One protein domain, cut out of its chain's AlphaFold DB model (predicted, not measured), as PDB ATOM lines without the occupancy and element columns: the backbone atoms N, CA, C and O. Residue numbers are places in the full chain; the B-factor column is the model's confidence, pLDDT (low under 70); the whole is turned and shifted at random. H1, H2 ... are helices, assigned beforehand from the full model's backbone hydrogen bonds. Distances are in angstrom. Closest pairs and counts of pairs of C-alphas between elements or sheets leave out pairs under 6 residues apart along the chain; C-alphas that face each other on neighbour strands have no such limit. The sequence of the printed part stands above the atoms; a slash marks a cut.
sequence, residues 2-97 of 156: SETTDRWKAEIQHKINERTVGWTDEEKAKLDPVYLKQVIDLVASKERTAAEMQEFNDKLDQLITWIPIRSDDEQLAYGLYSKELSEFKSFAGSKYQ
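AT A GLANCE: This is residues 2 to 97 of the 156 residues of an uncharacterized protein of Pedobacter sp (UniProt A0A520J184). Four long helices, H1, H3, H4 and H5, make an up-and-down bundle with few contacts between them, H1 and H5 at opposite corners and H3 and H4 at the other two. The short helix H2 lies at one end of it, in the turn from H1 to H3, and the loop of residues 66 to 77, joining H4 to H5, reaches out at that same end. The printed part has 96 residues, with five named helices in the order H1 to H5 and no named strand: all helix. It is compact, with a radius of gyration of the C-alphas of 13.8 A, yet elongated, spanning 45 by 28 by 20 A.

IN THESE COORDINATES: H1, residues 2 to 19, begins at C-alpha 2 (279.605, 260.661, 210.714) and is 26.4 A long. H2 is residues 25 to 29. H3, residues 33 to 45, measures 18.2 A, and H4, residues 50 to 65, 22.2 A. H5, residues 78 to 96, measures 25.5 A and ends at C-alpha 96 (275.142, 277.642, 220.670).

HOW THE PARTS SIT: In the bundle, each helix runs against the one before it. H1 is close to H3 but not clearly touching, C-alphas 5 and 44 being closest at 6.4 A. H1, with residues 15 to 19 alone, only just touches H4, with 3 pairs of C-alphas within 8 A, closest Ile 16 and Ile 64 at 6.5 A. H2 and H3 meet only through their link. H3 and H4 are near each other. H3 only just touches H5, with 3 such pairs, closest Val 39 and Ala 92 at 7.3 A. H4 and H5 form a helical hairpin at a shallow tilt of 17 degrees, closest C-alphas Leu 63 and Glu 84 at 5.8 A. H1 and H5 are apart. In all five helices every O i to N i+4 pair is within hydrogen-bond range.

THE WHOLE: The two farthest C-alphas, Glu 47 and Asp 73, are 44.8 A apart. The printed part has no cut; the H4 to H5 link is long. Mean pLDDT of the printed part is 73.9, with residues 2 to 4, 39, 42 to 52, 71 to 75 and 92 to 97 under 70.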
ATOM      1  N   SER A   2     280.221 261.367 209.567       57.47
ATOM      2  CA  SER A   2     279.605 260.661 210.714       57.47
ATOM      3  C   SER A   2     280.624 259.971 211.634       57.47
ATOM      4  O   SER A   2     280.602 260.211 212.834       57.47
ATOM      5  N   GLU A   3     281.605 259.239 211.092       61.97
ATOM      6  CA  GLU A   3     282.558 258.449 211.904       61.97
ATOM      7  C   GLU A   3     283.428 259.263 212.877       61.97
ATOM      8  O   GLU A   3     283.850 258.761 213.916       61.97
ATOM      9  N   THR A   4     283.759 260.515 212.551       68.56
ATOM     10  CA  THR A   4     284.545 261.381 213.452       68.56
ATOM     11  C   THR A   4     283.694 261.863 214.623       68.56
ATOM     12  O   THR A   4     284.154 261.887 215.760       68.56
ATOM     13  N   THR A   5     282.433 262.192 214.352       71.88
ATOM     14  CA  THR A   5     281.455 262.603 215.360       71.88
ATOM     15  C   THR A   5     281.107 261.451 216.296       71.88
ATOM     16  O   THR A   5     281.027 261.652 217.505       71.88
ATOM     17  N   ASP A   6     280.938 260.245 215.756       78.88
ATOM     18  CA  ASP A   6     280.606 259.059 216.548       78.88
ATOM     19  C   ASP A   6     281.757 258.675 217.487       78.88
ATOM     20  O   ASP A   6     281.528 258.407 218.668       78.88
ATOM     21  N   ARG A   7     283.007 258.754 217.008       80.69
ATOM     22  CA  ARG A   7     284.203 258.563 217.847       80.69
ATOM     23  C   ARG A   7     284.315 259.608 218.956       80.69
ATOM     24  O   ARG A   7     284.565 259.248 220.100       80.69
ATOM     25  N   TRP A   8     284.074 260.877 218.639       80.81
ATOM     26  CA  TRP A   8     284.105 261.959 219.625       80.81
ATOM     27  C   TRP A   8     283.037 261.793 220.720       80.81
ATOM     28  O   TRP A   8     283.328 261.945 221.905       80.81
ATOM     29  N   LYS A   9     281.809 261.402 220.352       76.19
ATOM     30  CA  LYS A   9     280.750 261.096 221.331       76.19
ATOM     31  C   LYS A   9     281.123 259.916 222.227       76.19
ATOM     32  O   LYS A   9     280.869 259.965 223.429       76.19
ATOM     33  N   ALA A  10     281.727 258.875 221.652       83.19
ATOM     34  CA  ALA A  10     282.188 257.713 222.405       83.19
ATOM     35  C   ALA A  10     283.292 258.079 223.411       83.19
ATOM     36  O   ALA A  10     283.263 257.597 224.540       83.19
ATOM     37  N   GLU A  11     284.214 258.971 223.040       79.88
ATOM     38  CA  GLU A  11     285.266 259.467 223.934       79.88
ATOM     39  C   GLU A  11     284.687 260.225 225.139       79.88
ATOM     40  O   GLU A  11     285.054 259.952 226.281       79.88
ATOM     41  N   ILE A  12     283.730 261.130 224.908       75.31
ATOM     42  CA  ILE A  12     283.054 261.862 225.992       75.31
ATOM     43  C   ILE A  12     282.332 260.890 226.929       75.31
ATOM     44  O   ILE A  12     282.449 260.994 228.151       75.31
ATOM     45  N   GLN A  13     281.607 259.925 226.360       78.69
ATOM     46  CA  GLN A  13     280.901 258.920 227.147       78.69
ATOM     47  C   GLN A  13     281.874 258.081 227.983       78.69
ATOM     48  O   GLN A  13     281.583 257.793 229.140       78.69
ATOM     49  N   HIS A  14     283.033 257.724 227.426       83.00
ATOM     50  CA  HIS A  14     284.079 257.003 228.142       83.00
ATOM     51  C   HIS A  14     284.592 257.802 229.346       83.00
ATOM     52  O   HIS A  14     284.539 257.300 230.465       83.00
ATOM     53  N   LYS A  15     284.979 259.070 229.145       80.81
ATOM     54  CA  LYS A  15     285.468 259.954 230.219       80.81
ATOM     55  C   LYS A  15     284.448 260.116 231.357       80.81
ATOM     56  O   LYS A  15     284.811 260.105 232.532       80.81
ATOM     57  N   ILE A  16     283.159 260.242 231.025       78.81
ATOM     58  CA  ILE A  16     282.079 260.320 232.023       78.81
ATOM     59  C   ILE A  16     281.912 258.979 232.750       78.81
ATOM     60  O   ILE A  16     281.769 258.953 233.974       78.81
ATOM     61  N   ASN A  17     281.943 257.859 232.023       82.81
ATOM     62  CA  ASN A  17     281.809 256.526 232.609       82.81
ATOM     63  C   ASN A  17     282.948 256.219 233.590       82.81
ATOM     64  O   ASN A  17     282.678 255.696 234.666       82.81
ATOM     65  N   GLU A  18     284.187 256.598 233.268       84.88
ATOM     66  CA  GLU A  18     285.350 256.439 234.155       84.88
ATOM     67  C   GLU A  18     285.188 257.193 235.481       84.88
ATOM     68  O   GLU A  18     285.567 256.692 236.537       84.88
ATOM     69  N   ARG A  19     284.588 258.387 235.449       78.38
ATOM     70  CA  ARG A  19     284.355 259.205 236.653       78.38
ATOM     71  C   ARG A  19     283.151 258.743 237.475       78.38
ATOM     72  O   ARG A  19     283.084 259.020 238.668       78.38
ATOM     73  N   THR A  20     282.209 258.044 236.846       82.81
ATOM     74  CA  THR A  20     280.933 257.619 237.450       82.81
ATOM     75  C   THR A  20     280.885 256.128 237.781       82.81
ATOM     76  O   THR A  20     279.810 255.566 238.020       82.81
ATOM     77  N   VAL A  21     282.042 255.461 237.816       84.06
ATOM     78  CA  VAL A  21     282.136 254.058 238.231       84.06
ATOM     79  C   VAL A  21     281.567 253.903 239.644       84.06
ATOM     80  O   VAL A  21     281.898 254.652 240.561       84.06
ATOM     81  N   GLY A  22     280.663 252.937 239.808       78.88
ATOM     82  CA  GLY A  22     280.000 252.657 241.084       78.88
ATOM     83  C   GLY A  22     278.840 253.593 241.439       78.88
ATOM     84  O   GLY A  22     278.150 253.316 242.413       78.88
ATOM     85  N   TRP A  23     278.578 254.654 240.669       83.75
ATOM     86  CA  TRP A  23     277.445 255.550 240.923       83.75
ATOM     87  C   TRP A  23     276.092 254.872 240.671       83.75
ATOM     88  O   TRP A  23     275.936 254.119 239.697       83.75
ATOM     89  N   THR A  24     275.098 255.212 241.495       84.75
ATOM     90  CA  THR A  24     273.695 254.828 241.288       84.75
ATOM     91  C   THR A  24     273.061 255.633 240.151       84.75
ATOM     92  O   THR A  24     273.584 256.661 239.705       84.75
ATOM     93  N   ASP A  25     271.901 255.186 239.674       81.31
ATOM     94  CA  ASP A  25     271.167 255.889 238.616       81.31
ATOM     95  C   ASP A  25     270.691 257.284 239.061       81.31
ATOM     96  O   ASP A  25     270.679 258.225 238.267       81.31
ATOM     97  N   GLU A  26     270.382 257.454 240.348       75.44
ATOM     98  CA  GLU A  26     269.991 258.736 240.953       75.44
ATOM     99  C   GLU A  26     271.158 259.730 240.982       75.44
ATOM    100  O   GLU A  26     270.984 260.930 240.765       75.44
ATOM    101  N   GLU A  27     272.370 259.234 241.225       79.00
ATOM    102  CA  GLU A  27     273.595 260.031 241.207       79.00
ATOM    103  C   GLU A  27     273.936 260.454 239.778       79.00
ATOM    104  O   GLU A  27     274.210 261.628 239.523       79.00
ATOM    105  N   LYS A  28     273.814 259.535 238.814       78.81
ATOM    106  CA  LYS A  28     274.003 259.831 237.386       78.81
ATOM    107  C   LYS A  28     272.971 260.827 236.861       78.81
ATOM    108  O   LYS A  28     273.311 261.662 236.022       78.81
ATOM    109  N   ALA A  29     271.740 260.812 237.377       78.38
ATOM    110  CA  ALA A  29     270.716 261.792 237.016       78.38
ATOM    111  C   ALA A  29     271.126 263.236 237.366       78.38
ATOM    112  O   ALA A  29     270.769 264.165 236.640       78.38
ATOM    113  N   LYS A  30     271.940 263.439 238.416       78.12
ATOM    114  CA  LYS A  30     272.462 264.768 238.800       78.12
ATOM    115  C   LYS A  30     273.424 265.363 237.773       78.12
ATOM    116  O   LYS A  30     273.648 266.572 237.793       78.12
ATOM    117  N   LEU A  31     273.971 264.547 236.872       79.81
ATOM    118  CA  LEU A  31     274.817 265.030 235.782       79.81
ATOM    119  C   LEU A  31     274.024 265.727 234.672       79.81
ATOM    120  O   LEU A  31     274.632 266.382 233.831       79.81
ATOM    121  N   ASP A  32     272.693 265.619 234.692       76.44
ATOM    122  CA  ASP A  32     271.808 266.079 233.623       76.44
ATOM    123  C   ASP A  32     272.196 265.467 232.255       76.44
ATOM    124  O   ASP A  32     272.538 266.173 231.299       76.44
ATOM    125  N   PRO A  33     272.192 264.121 232.145       76.12
ATOM    126  CA  PRO A  33     272.677 263.415 230.957       76.12
ATOM    127  C   PRO A  33     271.858 263.740 229.701       76.12
ATOM    128  O   PRO A  33     272.382 263.696 228.587       76.12
ATOM    129  N   VAL A  34     270.582 264.099 229.877       74.31
ATOM    130  CA  VAL A  34     269.695 264.544 228.797       74.31
ATOM    131  C   VAL A  34     270.223 265.844 228.194       74.31
ATOM    132  O   VAL A  34     270.456 265.893 226.983       74.31
ATOM    133  N   TYR A  35     270.506 266.844 229.035       74.06
ATOM    134  CA  TYR A  35     271.088 268.110 228.605       74.06
ATOM    135  C   TYR A  35     272.433 267.919 227.897       74.06
ATOM    136  O   TYR A  35     272.628 268.434 226.793       74.06
ATOM    137  N   LEU A  36     273.352 267.155 228.502       73.56
ATOM    138  CA  LEU A  36     274.684 266.923 227.932       73.56
ATOM    139  C   LEU A  36     274.589 266.304 226.538       73.56
ATOM    140  O   LEU A  36     275.192 266.816 225.594       73.56
ATOM    141  N   LYS A  37     273.757 265.269 226.378       76.31
ATOM    142  CA  LYS A  37     273.515 264.631 225.082       76.31
ATOM    143  C   LYS A  37     272.993 265.626 224.044       76.31
ATOM    144  O   LYS A  37     273.503 265.671 222.928       76.31
ATOM    145  N   GLN A  38     272.012 266.450 224.404       71.25
ATOM    146  CA  GLN A  38     271.406 267.413 223.482       71.25
ATOM    147  C   GLN A  38     272.387 268.507 223.053       71.25
ATOM    148  O   GLN A  38     272.405 268.884 221.879       71.25
ATOM    149  N   VAL A  39     273.220 269.006 223.971       68.69
ATOM    150  CA  VAL A  39     274.277 269.965 223.626       68.69
ATOM    151  C   VAL A  39     275.284 269.316 222.692       68.69
ATOM    152  O   VAL A  39     275.558 269.885 221.643       68.69
ATOM    153  N   ILE A  40     275.778 268.122 223.021       72.88
ATOM    154  CA  ILE A  40     276.738 267.367 222.203       72.88
ATOM    155  C   ILE A  40     276.182 267.104 220.796       72.88
ATOM    156  O   ILE A  40     276.899 267.292 219.816       72.88
ATOM    157  N   ASP A  41     274.906 266.738 220.666       71.06
ATOM    158  CA  ASP A  41     274.241 266.511 219.378       71.06
ATOM    159  C   ASP A  41     274.048 267.811 218.574       71.06
ATOM    160  O   ASP A  41     274.266 267.845 217.357       71.06
ATOM    161  N   LEU A  42     273.675 268.912 219.234       69.75
ATOM    162  CA  LEU A  42     273.531 270.224 218.593       69.75
ATOM    163  C   LEU A  42     274.875 270.748 218.083       69.75
ATOM    164  O   LEU A  42     274.980 271.318 217.002       69.75
ATOM    165  N   VAL A  43     275.899 270.564 218.900       69.31
ATOM    166  CA  VAL A  43     277.285 270.893 218.617       69.31
ATOM    167  C   VAL A  43     277.700 270.026 217.422       69.31
ATOM    168  O   VAL A  43     277.970 270.563 216.350       69.31
ATOM    169  N   ALA A  44     277.608 268.699 217.493       67.25
ATOM    170  CA  ALA A  44     277.915 267.786 216.384       67.25
ATOM    171  C   ALA A  44     277.245 268.126 215.033       67.25
ATOM    172  O   ALA A  44     277.842 267.883 213.988       67.25
ATOM    173  N   SER A  45     276.026 268.670 215.046       66.00
ATOM    174  CA  SER A  45     275.236 268.957 213.839       66.00
ATOM    175  C   SER A  45     275.465 270.339 213.214       66.00
ATOM    176  O   SER A  45     274.963 270.591 212.118       66.00
ATOM    177  N   LYS A  46     276.210 271.240 213.865       65.44
ATOM    178  CA  LYS A  46     276.522 272.579 213.333       65.44
ATOM    179  C   LYS A  46     277.880 272.618 212.633       65.44
ATOM    180  O   LYS A  46     278.837 272.023 213.120       65.44
ATOM    181  N   GLU A  47     277.971 273.392 211.550       57.00
ATOM    182  CA  GLU A  47     279.253 273.798 210.957       57.00
ATOM    183  C   GLU A  47     279.987 274.744 211.911       57.00
ATOM    184  O   GLU A  47     279.388 275.690 212.428       57.00
ATOM    185  N   ARG A  48     281.259 274.453 212.203       64.69
ATOM    186  CA  ARG A  48     282.063 275.203 213.180       64.69
ATOM    187  C   ARG A  48     283.532 275.154 212.815       64.69
ATOM    188  O   ARG A  48     283.996 274.234 212.144       64.69
ATOM    189  N   THR A  49     284.258 276.137 213.310       69.00
ATOM    190  CA  THR A  49     285.708 276.217 213.176       69.00
ATOM    191  C   THR A  49     286.413 275.281 214.163       69.00
ATOM    192  O   THR A  49     285.863 274.904 215.202       69.00
ATOM    193  N   ALA A  50     287.668 274.933 213.865       69.94
ATOM    194  CA  ALA A  50     288.501 274.139 214.771       69.94
ATOM    195  C   ALA A  50     288.665 274.810 216.151       69.94
ATOM    196  O   ALA A  50     288.623 274.128 217.172       69.94
ATOM    197  N   ALA A  51     288.755 276.144 216.190       67.00
ATOM    198  CA  ALA A  51     288.863 276.915 217.427       67.00
ATOM    199  C   ALA A  51     287.599 276.815 218.304       67.00
ATOM    200  O   ALA A  51     287.695 276.661 219.517       67.00
ATOM    201  N   GLU A  52     286.407 276.844 217.700       69.38
ATOM    202  CA  GLU A  52     285.146 276.689 218.439       69.38
ATOM    203  C   GLU A  52     284.963 275.274 218.992       69.38
ATOM    204  O   GLU A  52     284.378 275.101 220.062       69.38
ATOM    205  N   MET A  53     285.462 274.266 218.270       71.50
ATOM    206  CA  MET A  53     285.474 272.881 218.739       71.50
ATOM    207  C   MET A  53     286.432 272.702 219.918       71.50
ATOM    208  O   MET A  53     286.072 272.049 220.894       71.50
ATOM    209  N   GLN A  54     287.618 273.305 219.843       73.94
ATOM    210  CA  GLN A  54     288.606 273.258 220.914       73.94
ATOM    211  C   GLN A  54     288.073 273.919 222.190       73.94
ATOM    212  O   GLN A  54     288.010 273.264 223.220       73.94
ATOM    213  N   GLU A  55     287.564 275.152 222.110       72.75
ATOM    214  CA  GLU A  55     287.003 275.848 223.278       72.75
ATOM    215  C   GLU A  55     285.823 275.086 223.906       72.75
ATOM    216  O   GLU A  55     285.646 275.081 225.126       72.75
ATOM    217  N   PHE A  56     284.998 274.434 223.079       75.56
ATOM    218  CA  PHE A  56     283.921 273.583 223.579       75.56
ATOM    219  C   PHE A  56     284.458 272.365 224.333       75.56
ATOM    220  O   PHE A  56     283.972 272.074 225.424       75.56
ATOM    221  N   ASN A  57     285.442 271.669 223.758       75.81
ATOM    222  CA  ASN A  57     286.061 270.504 224.383       75.81
ATOM    223  C   ASN A  57     286.767 270.884 225.687       75.81
ATOM    224  O   ASN A  57     286.565 270.194 226.676       75.81
ATOM    225  N   ASP A  58     287.482 272.011 225.730       78.00
ATOM    226  CA  ASP A  58     288.165 272.486 226.938       78.00
ATOM    227  C   ASP A  58     287.171 272.710 228.088       78.00
ATOM    228  O   ASP A  58     287.379 272.257 229.213       78.00
ATOM    229  N   LYS A  59     286.031 273.352 227.801       77.38
ATOM    230  CA  LYS A  59     284.970 273.574 228.797       77.38
ATOM    231  C   LYS A  59     284.241 272.293 229.193       77.38
ATOM    232  O   LYS A  59     283.814 272.163 230.338       77.38
ATOM    233  N   LEU A  60     284.074 271.358 228.259       75.88
ATOM    234  CA  LEU A  60     283.477 270.058 228.548       75.88
ATOM    235  C   LEU A  60     284.409 269.203 229.420       75.88
ATOM    236  O   LEU A  60     283.951 268.605 230.388       75.88
ATOM    237  N   ASP A  61     285.706 269.186 229.123       80.44
ATOM    238  CA  ASP A  61     286.713 268.472 229.908       80.44
ATOM    239  C   ASP A  61     286.874 269.094 231.305       80.44
ATOM    240  O   ASP A  61     287.006 268.364 232.292       80.44
ATOM    241  N   GLN A  62     286.766 270.424 231.428       80.00
ATOM    242  CA  GLN A  62     286.687 271.100 232.726       80.00
ATOM    243  C   GLN A  62     285.475 270.608 233.532       80.00
ATOM    244  O   GLN A  62     285.634 270.186 234.677       80.00
ATOM    245  N   LEU A  63     284.280 270.568 232.929       77.81
ATOM    246  CA  LEU A  63     283.075 270.032 233.572       77.81
ATOM    247  C   LEU A  63     283.243 268.577 234.027       77.81
ATOM    248  O   LEU A  63     282.901 268.242 235.162       77.81
ATOM    249  N   ILE A  64     283.790 267.722 233.160       78.56
ATOM    250  CA  ILE A  64     284.020 266.302 233.458       78.56
ATOM    251  C   ILE A  64     285.028 266.133 234.602       78.56
ATOM    252  O   ILE A  64     284.871 265.239 235.432       78.56
ATOM    253  N   THR A  65     286.038 267.001 234.690       82.31
ATOM    254  CA  THR A  65     287.050 266.966 235.758       82.31
ATOM    255  C   THR A  65     286.439 267.173 237.141       82.31
ATOM    256  O   THR A  65     286.892 266.559 238.108       82.31
ATOM    257  N   TRP A  66     285.385 267.985 237.236       81.12
ATOM    258  CA  TRP A  66     284.680 268.234 238.492       81.12
ATOM    259  C   TRP A  66     283.669 267.149 238.870       81.12
ATOM    260  O   TRP A  66     283.078 267.248 239.945       81.12
ATOM    261  N   ILE A  67     283.465 266.120 238.035       81.88
ATOM    262  CA  ILE A  67     282.657 264.956 238.419       81.88
ATOM    263  C   ILE A  67     283.377 264.250 239.579       81.88
ATOM    264  O   ILE A  67     284.507 263.782 239.395       81.88
ATOM    265  N   PRO A  68     282.756 264.172 240.772       79.94
ATOM    266  CA  PRO A  68     283.414 263.594 241.932       79.94
ATOM    267  C   PRO A  68     283.680 262.102 241.706       79.94
ATOM    268  O   PRO A  68     282.782 261.340 241.369       79.94
ATOM    269  N   ILE A  69     284.917 261.657 241.907       78.88
ATOM    270  CA  ILE A  69     285.206 260.220 241.897       78.88
ATOM    271  C   ILE A  69     284.791 259.665 243.255       78.88
ATOM    272  O   ILE A  69     285.080 260.268 244.288       78.88
ATOM    273  N   ARG A  70     284.117 258.512 243.258       72.94
ATOM    274  CA  ARG A  70     283.856 257.793 244.503       72.94
ATOM    275  C   ARG A  70     285.191 257.303 245.071       72.94
ATOM    276  O   ARG A  70     285.827 256.436 244.481       72.94
ATOM    277  N   SER A  71     285.591 257.878 246.196       64.38
ATOM    278  CA  SER A  71     286.688 257.410 247.043       64.38
ATOM    279  C   SER A  71     286.053 256.896 248.337       64.38
ATOM    280  O   SER A  71     285.089 257.504 248.796       64.38
ATOM    281  N   ASP A  72     286.513 255.745 248.831       54.59
ATOM    282  CA  ASP A  72     285.900 254.924 249.893       54.59
ATOM    283  C   ASP A  72     284.956 255.659 250.871       54.59
ATOM    284  O   ASP A  72     285.368 256.541 251.620       54.59
ATOM    285  N   ASP A  73     283.682 255.245 250.843       54.31
ATOM    286  CA  ASP A  73     282.564 255.596 251.744       54.31
ATOM    287  C   ASP A  73     282.259 257.089 251.994       54.31
ATOM    288  O   ASP A  73     281.446 257.436 252.856       54.31
ATOM    289  N   GLU A  74     282.835 257.995 251.204       63.62
ATOM    290  CA  GLU A  74     282.554 259.426 251.301       63.62
ATOM    291  C   GLU A  74     281.368 259.841 250.409       63.62
ATOM    292  O   GLU A  74     281.207 259.392 249.267       63.62
ATOM    293  N   GLN A  75     280.502 260.726 250.921       66.31
ATOM    294  CA  GLN A  75     279.404 261.282 250.125       66.31
ATOM    295  C   GLN A  75     279.968 262.083 248.947       66.31
ATOM    296  O   GLN A  75     280.790 262.981 249.122       66.31
ATOM    297  N   LEU A  76     279.468 261.810 247.741       72.12
ATOM    298  CA  LEU A  76     279.865 262.542 246.540       72.12
ATOM    299  C   LEU A  76     279.568 264.046 246.698       72.12
ATOM    300  O   LEU A  76     278.418 264.464 246.860       72.12
ATOM    301  N   ALA A  77     280.610 264.876 246.625       72.12
ATOM    302  CA  ALA A  77     280.507 266.325 246.775       72.12
ATOM    303  C   ALA A  77     280.116 267.008 245.449       72.12
ATOM    304  O   ALA A  77     280.957 267.474 244.682       72.12
ATOM    305  N   TYR A  78     278.812 267.122 245.185       72.44
ATOM    306  CA  TYR A  78     278.272 267.706 243.941       72.44
ATOM    307  C   TYR A  78     278.385 269.236 243.833       72.44
ATOM    308  O   TYR A  78     278.041 269.807 242.797       72.44
ATOM    309  N   GLY A  79     278.817 269.928 244.891       71.81
ATOM    310  CA  GLY A  79     278.827 271.394 244.944       71.81
ATOM    311  C   GLY A  79     279.652 272.036 243.822       71.81
ATOM    312  O   GLY A  79     279.171 272.945 243.151       71.81
ATOM    313  N   LEU A  80     280.855 271.515 243.563       75.38
ATOM    314  CA  LEU A  80     281.736 272.029 242.509       75.38
ATOM    315  C   LEU A  80     281.217 271.670 241.113       75.38
ATOM    316  O   LEU A  80     281.102 272.551 240.263       75.38
ATOM    317  N   TYR A  81     280.790 270.418 240.916       81.50
ATOM    318  CA  TYR A  81     280.188 269.975 239.658       81.50
ATOM    319  C   TYR A  81     278.948 270.796 239.283       81.50
ATOM    320  O   TYR A  81     278.825 271.255 238.155       81.50
ATOM    321  N   SER A  82     278.021 271.008 240.221       75.81
ATOM    322  CA  SER A  82     276.777 271.740 239.945       75.81
ATOM    323  C   SER A  82     277.025 273.201 239.556       75.81
ATOM    324  O   SER A  82     276.343 273.727 238.671       75.81
ATOM    325  N   LYS A  83     278.027 273.843 240.170       77.94
ATOM    326  CA  LYS A  83     278.459 275.194 239.808       77.94
ATOM    327  C   LYS A  83     279.044 275.218 238.397       77.94
ATOM    328  O   LYS A  83     278.592 276.011 237.573       77.94
ATOM    329  N   GLU A  84     279.968 274.311 238.101       76.88
ATOM    330  CA  GLU A  84     280.578 274.213 236.776       76.88
ATOM    331  C   GLU A  84     279.540 273.863 235.695       76.88
ATOM    332  O   GLU A  84     279.546 274.442 234.613       76.88
ATOM    333  N   LEU A  85     278.567 272.994 235.994       75.75
ATOM    334  CA  LEU A  85     277.471 272.665 235.079       75.75
ATOM    335  C   LEU A  85     276.635 273.903 234.736       75.75
ATOM    336  O   LEU A  85     276.186 274.047 233.600       75.75
ATOM    337  N   SER A  86     276.424 274.807 235.696       74.88
ATOM    338  CA  SER A  86     275.736 276.082 235.464       74.88
ATOM    339  C   SER A  86     276.546 277.009 234.550       74.88
ATOM    340  O   SER A  86     276.002 277.597 233.611       74.88
ATOM    341  N   GLU A  87     277.859 277.097 234.767       77.94
ATOM    342  CA  GLU A  87     278.769 277.885 233.928       77.94
ATOM    343  C   GLU A  87     278.848 277.324 232.501       77.94
ATOM    344  O   GLU A  87     278.711 278.070 231.527       77.94
ATOM    345  N   PHE A  88     278.941 275.999 232.364       74.94
ATOM    346  CA  PHE A  88     278.871 275.299 231.086       74.94
ATOM    347  C   PHE A  88     277.527 275.533 230.385       74.94
ATOM    348  O   PHE A  88     277.496 275.847 229.193       74.94
ATOM    349  N   LYS A  89     276.409 275.472 231.123       75.44
ATOM    350  CA  LYS A  89     275.067 275.787 230.608       75.44
ATOM    351  C   LYS A  89     274.967 277.215 230.084       75.44
ATOM    352  O   LYS A  89     274.399 277.430 229.012       75.44
ATOM    353  N   SER A  90     275.540 278.177 230.803       73.56
ATOM    354  CA  SER A  90     275.599 279.582 230.393       73.56
ATOM    355  C   SER A  90     276.430 279.768 229.120       73.56
ATOM    356  O   SER A  90     275.968 280.386 228.157       73.56
ATOM    357  N   PHE A  91     277.614 279.151 229.059       75.94
ATOM    358  CA  PHE A  91     278.465 279.148 227.869       75.94
ATOM    359  C   PHE A  91     277.748 278.546 226.653       75.94
ATOM    360  O   PHE A  91     277.662 279.184 225.600       75.94
ATOM    361  N   ALA A  92     277.186 277.343 226.798       67.69
ATOM    362  CA  ALA A  92     276.514 276.644 225.712       67.69
ATOM    363  C   ALA A  92     275.227 277.364 225.270       67.69
ATOM    364  O   ALA A  92     274.932 277.452 224.074       67.69
ATOM    365  N   GLY A  93     274.489 277.941 226.221       62.53
ATOM    366  CA  GLY A  93     273.322 278.779 225.961       62.53
ATOM    367  C   GLY A  93     273.671 280.046 225.180       62.53
ATOM    368  O   GLY A  93     273.001 280.357 224.196       62.53
ATOM    369  N   SER A  94     274.751 280.732 225.558       63.75
ATOM    370  CA  SER A  94     275.226 281.951 224.893       63.75
ATOM    371  C   SER A  94     275.759 281.672 223.481       63.75
ATOM    372  O   SER A  94     275.324 282.296 222.511       63.75
ATOM    373  N   LYS A  95     276.648 280.679 223.337       63.09
ATOM    374  CA  LYS A  95     277.383 280.416 222.090       63.09
ATOM    375  C   LYS A  95     276.599 279.580 221.081       63.09
ATOM    376  O   LYS A  95     276.610 279.869 219.886       63.09
ATOM    377  N   TYR A  96     275.862 278.572 221.546       62.03
ATOM    378  CA  TYR A  96     275.142 277.642 220.670       62.03
ATOM    379  C   TYR A  96     273.630 277.884 220.625       62.03
ATOM    380  O   TYR A  96     272.942 277.224 219.839       62.03
ATOM    381  N   GLN A  97     273.119 278.869 221.379       58.81
ATOM    382  CA  GLN A  97     271.687 279.181 221.494       58.81
ATOM    383  C   GLN A  97     270.874 277.958 221.952       58.81
ATOM    384  O   GLN A  97     269.768 277.715 221.462       58.81
TER     385      GLN A  97